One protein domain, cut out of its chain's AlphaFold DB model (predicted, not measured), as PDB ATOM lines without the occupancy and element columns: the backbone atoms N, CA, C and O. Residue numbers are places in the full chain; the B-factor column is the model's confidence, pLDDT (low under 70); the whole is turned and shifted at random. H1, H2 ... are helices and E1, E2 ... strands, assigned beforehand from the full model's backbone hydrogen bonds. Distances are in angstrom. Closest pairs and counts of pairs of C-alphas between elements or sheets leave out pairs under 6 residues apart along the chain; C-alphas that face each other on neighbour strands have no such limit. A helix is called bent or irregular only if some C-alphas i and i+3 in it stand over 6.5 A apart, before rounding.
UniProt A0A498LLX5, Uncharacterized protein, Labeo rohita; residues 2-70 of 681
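Overview. This is residues 2 to 70 of the 681 residues of an uncharacterized protein of Labeo rohita (UniProt A0A498LLX5). The shape is an open, flat U: a two-stranded hairpin of E1 and E2 makes one arm, the long helix H2 makes the base, and at the far end of H2 the short helix H1 and the loop of residues 11 to 24 make the other side. The middle is hollow, and H1 runs back beside the first part of H2 at a shallow tilt. The printed part has 69 residues with two named helices, then two named strands, in the order H1, H2, E1, E2; the sheet is E1 - E2, antiparallel, and the class is mixed. It is only just loose, close to extended, with a radius of gyration of the C-alphas of 16.2 A and spans of 39 by 36 by 15 A.

Arrangement. Look first at the hairpin of E1, residues 51 to 59, and E2, residues 62 to 69, whose directions stand at 151 degrees. N 54 and O 66 are 2.8 A apart and N 62 and O 59 are 2.9 A apart, within hydrogen-bond range. E1 bends by 72 degrees at residue 54. H1, residues 2 to 10, and H2, residues 25 to 42, are close but not clearly touching: their closest C-alphas, of Met 10 and His 25, are 6.4 A apart. They run opposite ways at a shallow tilt of 17 degrees. H1 is apart from E1 and E2, and H2 is apart from E2. In H1 every O i to N i+4 pair is within hydrogen-bond range, in H2 9 of 14.

Along the chain. Find C-alpha 51 at (25.477, 49.185, -2.747); from there E1 runs 20.7 A, and E2 runs 21.7 A to C-alpha 69 at (24.650, 46.602, -6.346). H2 starts at C-alpha 25, (29.060, 20.370, 6.803), and runs 23.6 A, with a kink of 49 degrees near residue 36; it is only just irregular, C-alphas 37 and 40 being 6.8 A apart. H1 runs 12.1 A.

Size, cuts and confidence. The two C-alphas farthest apart, of Leu 18 and Gly 47, are 44.8 A apart. Residues 40 to 48, of which 40 to 42 belong to H2, stand free. The link H1 to H2 is long, H2 to E1 short and E1 to E2 tight. The printed part has no cut. Its mean pLDDT is 78.8, with residues 17, 45 to 50, 59 and 68 to 70 under 70.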
ATOM      1  N   ILE A   2      31.184  36.369   8.413       82.12
ATOM      2  CA  ILE A   2      30.854  35.192   7.566       82.12
ATOM      3  C   ILE A   2      31.104  33.859   8.293       82.12
ATOM      4  O   ILE A   2      30.230  33.005   8.303       82.12
ATOM      5  N   GLU A   3      32.239  33.709   8.979       84.69
ATOM      6  CA  GLU A   3      32.550  32.484   9.737       84.69
ATOM      7  C   GLU A   3      31.591  32.241  10.911       84.69
ATOM      8  O   GLU A   3      31.224  31.103  11.178       84.69
ATOM      9  N   GLN A   4      31.114  33.303  11.568       86.00
ATOM     10  CA  GLN A   4      30.108  33.194  12.631       86.00
ATOM     11  C   GLN A   4      28.763  32.726  12.059       86.00
ATOM     12  O   GLN A   4      28.166  31.809  12.610       86.00
ATOM     13  N   LEU A   5      28.337  33.289  10.920       85.50
ATOM     14  CA  LEU A   5      27.122  32.867  10.212       85.50
ATOM     15  C   LEU A   5      27.220  31.416   9.725       85.50
ATOM     16  O   LEU A   5      26.256  30.668   9.847       85.50
ATOM     17  N   LEU A   6      28.380  30.994   9.210       86.44
ATOM     18  CA  LEU A   6      28.617  29.601   8.828       86.44
ATOM     19  C   LEU A   6      28.547  28.673  10.045       86.44
ATOM     20  O   LEU A   6      27.830  27.681   9.994       86.44
ATOM     21  N   ASN A   7      29.206  29.005  11.157       86.69
ATOM     22  CA  ASN A   7      29.143  28.203  12.383       86.69
ATOM     23  C   ASN A   7      27.710  28.106  12.940       86.69
ATOM     24  O   ASN A   7      27.277  27.038  13.369       86.69
ATOM     25  N   GLU A   8      26.949  29.198  12.888       88.31
ATOM     26  CA  GLU A   8      25.556  29.260  13.338       88.31
ATOM     27  C   GLU A   8      24.611  28.434  12.443       88.31
ATOM     28  O   GLU A   8      23.788  27.664  12.952       88.31
ATOM     29  N   LEU A   9      24.777  28.523  11.117       84.88
ATOM     30  CA  LEU A   9      24.034  27.741  10.122       84.88
ATOM     31  C   LEU A   9      24.495  26.277  10.019       84.88
ATOM     32  O   LEU A   9      23.732  25.437   9.553       84.88
ATOM     33  N   MET A  10      25.700  25.934  10.473       85.25
ATOM     34  CA  MET A  10      26.105  24.535  10.641       85.25
ATOM     35  C   MET A  10      25.683  23.945  11.997       85.25
ATOM     36  O   MET A  10      25.727  22.726  12.173       85.25
ATOM     37  N   GLY A  11      25.273  24.791  12.944       83.31
ATOM     38  CA  GLY A  11      24.763  24.401  14.253       83.31
ATOM     39  C   GLY A  11      23.269  24.064  14.254       83.31
ATOM     40  O   GLY A  11      22.679  23.641  13.260       83.31
ATOM     41  N   VAL A  12      22.621  24.258  15.406       82.25
ATOM     42  CA  VAL A  12      21.183  23.971  15.575       82.25
ATOM     43  C   VAL A  12      20.272  24.879  14.742       82.25
ATOM     44  O   VAL A  12      19.177  24.453  14.390       82.25
ATOM     45  N   LYS A  13      20.708  26.100  14.392       83.38
ATOM     46  CA  LYS A  13      19.867  27.088  13.691       83.38
ATOM     47  C   LYS A  13      19.755  26.865  12.179       83.38
ATOM     48  O   LYS A  13      18.831  27.389  11.571       83.38
ATOM     49  N   GLY A  14      20.648  26.081  11.573       81.56
ATOM     50  CA  GLY A  14      20.531  25.646  10.173       81.56
ATOM     51  C   GLY A  14      19.958  24.239  10.006       81.56
ATOM     52  O   GLY A  14      20.230  23.569   9.008       81.56
ATOM     53  N   ARG A  15      19.175  23.777  10.986       82.94
ATOM     54  CA  ARG A  15      18.335  22.584  10.871       82.94
ATOM     55  C   ARG A  15      16.901  22.990  10.550       82.94
ATOM     56  O   ARG A  15      16.455  24.064  10.944       82.94
ATOM     57  N   ASP A  16      16.178  22.134   9.837       75.38
ATOM     58  CA  ASP A  16      14.734  22.299   9.681       75.38
ATOM     59  C   ASP A  16      13.967  21.905  10.961       75.38
ATOM     60  O   ASP A  16      14.532  21.440  11.953       75.38
ATOM     61  N   TYR A  17      12.646  22.054  10.922       69.25
ATOM     62  CA  TYR A  17      11.707  21.679  11.987       69.25
ATOM     63  C   TYR A  17      11.650  20.154  12.276       69.25
ATOM     64  O   TYR A  17      11.015  19.753  13.249       69.25
ATOM     65  N   LEU A  18      12.306  19.299  11.474       70.06
ATOM     66  CA  LEU A  18      12.531  17.870  11.757       70.06
ATOM     67  C   LEU A  18      13.938  17.594  12.323       70.06
ATOM     68  O   LEU A  18      14.283  16.439  12.572       70.06
ATOM     69  N   GLY A  19      14.761  18.627  12.522       75.50
ATOM     70  CA  GLY A  19      16.143  18.516  12.987       75.50
ATOM     71  C   GLY A  19      17.161  18.185  11.889       75.50
ATOM     72  O   GLY A  19      18.322  17.908  12.212       75.50
ATOM     73  N   VAL A  20      16.766  18.224  10.613       80.62
ATOM     74  CA  VAL A  20      17.601  17.853   9.460       80.62
ATOM     75  C   VAL A  20      18.503  19.018   9.046       80.62
ATOM     76  O   VAL A  20      17.983  20.104   8.786       80.62
ATOM     77  N   PRO A  21      19.831  18.824   8.916       82.31
ATOM     78  CA  PRO A  21      20.730  19.858   8.407       82.31
ATOM     79  C   PRO A  21      20.348  20.326   6.994       82.31
ATOM     80  O   PRO A  21      20.226  19.524   6.062       82.31
ATOM     81  N   LEU A  22      20.193  21.642   6.827       80.75
ATOM     82  CA  LEU A  22      19.936  22.279   5.531       80.75
ATOM     83  C   LEU A  22      21.194  22.328   4.650       80.75
ATOM     84  O   LEU A  22      21.092  22.345   3.424       80.75
ATOM     85  N   LEU A  23      22.372  22.346   5.279       82.81
ATOM     86  CA  LEU A  23      23.682  22.449   4.643       82.81
ATOM     87  C   LEU A  23      24.511  21.182   4.881       82.81
ATOM     88  O   LEU A  23      24.324  20.467   5.865       82.81
ATOM     89  N   ASP A  24      25.418  20.908   3.951       83.38
ATOM     90  CA  ASP A  24      26.438  19.861   4.038       83.38
ATOM     91  C   ASP A  24      27.652  20.430   4.787       83.38
ATOM     92  O   ASP A  24      28.202  21.447   4.367       83.38
ATOM     93  N   HIS A  25      28.034  19.820   5.912       82.44
ATOM     94  CA  HIS A  25      29.060  20.370   6.803       82.44
ATOM     95  C   HIS A  25      30.453  20.330   6.171       82.44
ATOM     96  O   HIS A  25      31.113  21.364   6.065       82.44
ATOM     97  N   GLU A  26      30.878  19.156   5.705       84.00
ATOM     98  CA  GLU A  26      32.205  18.948   5.120       84.00
ATOM     99  C   GLU A  26      32.352  19.751   3.829       84.00
ATOM    100  O   GLU A  26      33.337  20.468   3.626       84.00
ATOM    101  N   ARG A  27      31.320  19.726   2.978       82.38
ATOM    102  CA  ARG A  27      31.338  20.479   1.726       82.38
ATOM    103  C   ARG A  27      31.320  21.984   1.951       82.38
ATOM    104  O   ARG A  27      32.020  22.697   1.230       82.38
ATOM    105  N   MET A  28      30.540  22.492   2.909       85.50
ATOM    106  CA  MET A  28      30.505  23.928   3.198       85.50
ATOM    107  C   MET A  28      31.841  24.406   3.771       85.50
ATOM    108  O   MET A  28      32.339  25.445   3.337       85.50
ATOM    109  N   GLN A  29      32.469  23.627   4.659       84.81
ATOM    110  CA  GLN A  29      33.831  23.903   5.118       84.81
ATOM    111  C   GLN A  29      34.818  23.940   3.945       84.81
ATOM    112  O   GLN A  29      35.539  24.924   3.793       84.81
ATOM    113  N   HIS A  30      34.823  22.925   3.075       84.00
ATOM    114  CA  HIS A  30      35.710  22.869   1.911       84.00
ATOM    115  C   HIS A  30      35.514  24.065   0.958       84.00
ATOM    116  O   HIS A  30      36.484  24.715   0.563       84.00
ATOM    117  N   ILE A  31      34.259  24.418   0.646       84.88
ATOM    118  CA  ILE A  31      33.929  25.613  -0.147       84.88
ATOM    119  C   ILE A  31      34.461  26.874   0.543       84.88
ATOM    120  O   ILE A  31      35.094  27.695  -0.119       84.88
ATOM    121  N   TRP A  32      34.262  27.027   1.855       88.44
ATOM    122  CA  TRP A  32      34.763  28.188   2.590       88.44
ATOM    123  C   TRP A  32      36.292  28.280   2.565       88.44
ATOM    124  O   TRP A  32      36.822  29.350   2.268       88.44
ATOM    125  N   GLN A  33      37.020  27.176   2.772       85.88
ATOM    126  CA  GLN A  33      38.488  27.180   2.705       85.88
ATOM    127  C   GLN A  33      39.015  27.610   1.325       85.88
ATOM    128  O   GLN A  33      40.008  28.336   1.252       85.88
ATOM    129  N   ILE A  34      38.334  27.226   0.239       84.94
ATOM    130  CA  ILE A  34      38.677  27.665  -1.122       84.94
ATOM    131  C   ILE A  34      38.319  29.139  -1.344       84.94
ATOM    132  O   ILE A  34      39.118  29.876  -1.923       84.94
ATOM    133  N   GLN A  35      37.132  29.575  -0.917       83.88
ATOM    134  CA  GLN A  35      36.586  30.893  -1.259       83.88
ATOM    135  C   GLN A  35      37.068  32.025  -0.343       83.88
ATOM    136  O   GLN A  35      37.159  33.165  -0.797       83.88
ATOM    137  N   LYS A  36      37.460  31.745   0.910       86.25
ATOM    138  CA  LYS A  36      37.893  32.776   1.874       86.25
ATOM    139  C   LYS A  36      39.047  33.647   1.360       86.25
ATOM    140  O   LYS A  36      39.100  34.837   1.657       86.25
ATOM    141  N   LYS A  37      39.938  33.088   0.528       83.94
ATOM    142  CA  LYS A  37      41.054  33.824  -0.095       83.94
ATOM    143  C   LYS A  37      40.582  34.918  -1.066       83.94
ATOM    144  O   LYS A  37      41.249  35.936  -1.196       83.94
ATOM    145  N   HIS A  38      39.415  34.733  -1.689       80.56
ATOM    146  CA  HIS A  38      38.808  35.685  -2.620       80.56
ATOM    147  C   HIS A  38      37.945  36.748  -1.927       80.56
ATOM    148  O   HIS A  38      37.502  37.679  -2.590       80.56
ATOM    149  N   VAL A  39      37.740  36.683  -0.603       80.12
ATOM    150  CA  VAL A  39      36.985  37.715   0.136       80.12
ATOM    151  C   VAL A  39      37.615  39.095  -0.059       80.12
ATOM    152  O   VAL A  39      36.893  40.046  -0.333       80.12
ATOM    153  N   LYS A  40      38.952  39.191  -0.042       72.50
ATOM    154  CA  LYS A  40      39.678  40.438  -0.343       72.50
ATOM    155  C   LYS A  40      39.444  40.949  -1.772       72.50
ATOM    156  O   LYS A  40      39.475  42.149  -1.990       72.50
ATOM    157  N   CYS A  41      39.210  40.053  -2.733       71.12
ATOM    158  CA  CYS A  41      38.946  40.396  -4.135       71.12
ATOM    159  C   CYS A  41      37.493  40.845  -4.375       71.12
ATOM    160  O   CYS A  41      37.211  41.489  -5.379       71.12
ATOM    161  N   ILE A  42      36.568  40.443  -3.496       70.25
ATOM    162  CA  ILE A  42      35.126  40.713  -3.611       70.25
ATOM    163  C   ILE A  42      34.706  41.881  -2.706       70.25
ATOM    164  O   ILE A  42      33.678  42.505  -2.957       70.25
ATOM    165  N   GLN A  43      35.484  42.209  -1.673       70.50
ATOM    166  CA  GLN A  43      35.257  43.409  -0.870       70.50
ATOM    167  C   GLN A  43      35.280  44.680  -1.737       70.50
ATOM    168  O   GLN A  43      35.923  44.749  -2.788       70.50
ATOM    169  N   ASP A  44      34.499  45.667  -1.316       70.25
ATOM    170  CA  ASP A  44      34.450  46.980  -1.951       70.25
ATOM    171  C   ASP A  44      35.619  47.827  -1.419       70.25
ATOM    172  O   ASP A  44      36.007  47.681  -0.254       70.25
ATOM    173  N   GLU A  45      36.203  48.697  -2.250       68.81
ATOM    174  CA  GLU A  45      37.268  49.585  -1.772       68.81
ATOM    175  C   GLU A  45      36.736  50.591  -0.733       68.81
ATOM    176  O   GLU A  45      35.599  51.066  -0.852       68.81
ATOM    177  N   PRO A  46      37.547  50.965   0.279       67.12
ATOM    178  CA  PRO A  46      37.166  51.973   1.261       67.12
ATOM    179  C   PRO A  46      36.723  53.285   0.595       67.12
ATOM    180  O   PRO A  46      37.484  53.922  -0.125       67.12
ATOM    181  N   GLY A  47      35.481  53.697   0.859       68.19
ATOM    182  CA  GLY A  47      34.882  54.911   0.290       68.19
ATOM    183  C   GLY A  47      34.076  54.708  -1.000       68.19
ATOM    184  O   GLY A  47      33.361  55.627  -1.397       68.19
ATOM    185  N   VAL A  48      34.103  53.523  -1.623       67.19
ATOM    186  CA  VAL A  48      33.325  53.236  -2.841       67.19
ATOM    187  C   VAL A  48      31.999  52.555  -2.483       67.19
ATOM    188  O   VAL A  48      31.931  51.352  -2.239       67.19
ATOM    189  N   LEU A  49      30.907  53.327  -2.457       65.56
ATOM    190  CA  LEU A  49      29.559  52.836  -2.129       65.56
ATOM    191  C   LEU A  49      28.921  52.059  -3.295       65.56
ATOM    192  O   LEU A  49      28.027  52.552  -3.982       65.56
ATOM    193  N   LEU A  50      29.343  50.808  -3.490       69.06
ATOM    194  CA  LEU A  50      28.822  49.935  -4.549       69.06
ATOM    195  C   LEU A  50      27.417  49.370  -4.278       69.06
ATOM    196  O   LEU A  50      26.830  48.773  -5.178       69.06
ATOM    197  N   TYR A  51      26.849  49.573  -3.086       72.81
ATOM    198  CA  TYR A  51      25.477  49.185  -2.747       72.81
ATOM    199  C   TYR A  51      24.623  50.419  -2.436       72.81
ATOM    200  O   TYR A  51      24.762  51.044  -1.387       72.81
ATOM    201  N   THR A  52      23.691  50.748  -3.332       73.44
ATOM    202  CA  THR A  52      22.743  51.858  -3.155       73.44
ATOM    203  C   THR A  52      21.417  51.333  -2.611       73.44
ATOM    204  O   THR A  52      20.850  50.401  -3.183       73.44
ATOM    205  N   VAL A  53      20.882  51.930  -1.542       79.25
ATOM    206  CA  VAL A  53      19.524  51.612  -1.067       79.25
ATOM    207  C   VAL A  53      18.506  52.117  -2.092       79.25
ATOM    208  O   VAL A  53      18.464  53.307  -2.388       79.25
ATOM    209  N   THR A  54      17.684  51.222  -2.640       80.38
ATOM    210  CA  THR A  54      16.634  51.542  -3.628       80.38
ATOM    211  C   THR A  54      15.223  51.529  -3.048       80.38
ATOM    212  O   THR A  54      14.273  51.910  -3.729       80.38
ATOM    213  N   GLY A  55      15.064  51.096  -1.797       82.81
ATOM    214  CA  GLY A  55      13.796  51.090  -1.075       82.81
ATOM    215  C   GLY A  55      13.877  50.235   0.184       82.81
ATOM    216  O   GLY A  55      14.964  49.875   0.630       82.81
ATOM    217  N   THR A  56      12.726  49.862   0.736       87.44
ATOM    218  CA  THR A  56      12.618  48.985   1.913       87.44
ATOM    219  C   THR A  56      11.502  47.963   1.717       87.44
ATOM    220  O   THR A  56      10.438  48.311   1.208       87.44
ATOM    221  N   THR A  57      11.713  46.726   2.163       79.56
ATOM    222  CA  THR A  57      10.699  45.662   2.190       79.56
ATOM    223  C   THR A  57      10.446  45.229   3.628       79.56
ATOM    224  O   THR A  57      11.379  44.835   4.322       79.56
ATOM    225  N   THR A  58       9.189  45.229   4.063       84.69
ATOM    226  CA  THR A  58       8.807  44.664   5.366       84.69
ATOM    227  C   THR A  58       8.527  43.166   5.233       84.69
ATOM    228  O   THR A  58       7.751  42.762   4.367       84.69
ATOM    229  N   LYS A  59       9.128  42.338   6.093       68.25
ATOM    230  CA  LYS A  59       8.828  40.901   6.237       68.25
ATOM    231  C   LYS A  59       8.624  40.582   7.713       68.25
ATOM    232  O   LYS A  59       9.489  40.922   8.511       68.25
ATOM    233  N   GLU A  60       7.500  39.962   8.074       75.19
ATOM    234  CA  GLU A  60       7.163  39.615   9.470       75.19
ATOM    235  C   GLU A  60       7.359  40.783  10.466       75.19
ATOM    236  O   GLU A  60       7.909  40.623  11.551       75.19
ATOM    237  N   GLY A  61       6.973  42.001  10.065       74.94
ATOM    238  CA  GLY A  61       7.145  43.228  10.858       74.94
ATOM    239  C   GLY A  61       8.553  43.847  10.839       74.94
ATOM    240  O   GLY A  61       8.706  45.001  11.229       74.94
ATOM    241  N   ILE A  62       9.569  43.146  10.329       78.25
ATOM    242  CA  ILE A  62      10.943  43.650  10.212       78.25
ATOM    243  C   ILE A  62      11.101  44.415   8.894       78.25
ATOM    244  O   ILE A  62      10.901  43.856   7.813       78.25
ATOM    245  N   VAL A  63      11.487  45.689   8.974       85.62
ATOM    246  CA  VAL A  63      11.792  46.533   7.808       85.62
ATOM    247  C   VAL A  63      13.232  46.279   7.362       85.62
ATOM    248  O   VAL A  63      14.172  46.539   8.108       85.62
ATOM    249  N   LEU A  64      13.409  45.784   6.136       81.06
ATOM    250  CA  LEU A  64      14.713  45.472   5.551       81.06
ATOM    251  C   LEU A  64      15.015  46.428   4.382       81.06
ATOM    252  O   LEU A  64      14.171  46.563   3.493       81.06
ATOM    253  N   PRO A  65      16.190  47.080   4.327       78.06
ATOM    254  CA  PRO A  65      16.588  47.872   3.166       78.06
ATOM    255  C   PRO A  65      16.838  46.988   1.936       78.06
ATOM    256  O   PRO A  65      17.528  45.970   1.997       78.06
ATOM    257  N   ASN A  66      16.289  47.408   0.798       76.69
ATOM    258  CA  ASN A  66      16.563  46.830  -0.513       76.69
ATOM    259  C   ASN A  66      17.795  47.527  -1.094       76.69
ATOM    260  O   ASN A  66      17.791  48.749  -1.238       76.69
ATOM    261  N   TYR A  67      18.817  46.763  -1.475       74.75
ATOM    262  CA  TYR A  67      20.022  47.299  -2.108       74.75
ATOM    263  C   TYR A  67      20.084  46.932  -3.591       74.75
ATOM    264  O   TYR A  67      19.818  45.793  -3.975       74.75
ATOM    265  N   ARG A  68      20.529  47.879  -4.417       69.00
ATOM    266  CA  ARG A  68      21.036  47.632  -5.769       69.00
ATOM    267  C   ARG A  68      22.558  47.678  -5.723       69.00
ATOM    268  O   ARG A  68      23.124  48.698  -5.339       69.00
ATOM    269  N   CYS A  69      23.207  46.596  -6.140       69.94
ATOM    270  CA  CYS A  69      24.650  46.602  -6.346       69.94
ATOM    271  C   CYS A  69      24.980  47.241  -7.702       69.94
ATOM    272  O   CYS A  69      24.389  46.871  -8.719       69.94
ATOM    273  N   ALA A  70      25.938  48.161  -7.743       62.50
ATOM    274  CA  ALA A  70      26.420  48.780  -8.974       62.50
ATOM    275  C   ALA A  70      27.184  47.773  -9.867       62.50
ATOM    276  O   ALA A  70      27.073  47.809 -11.096       62.50
TER     277      ALA A  70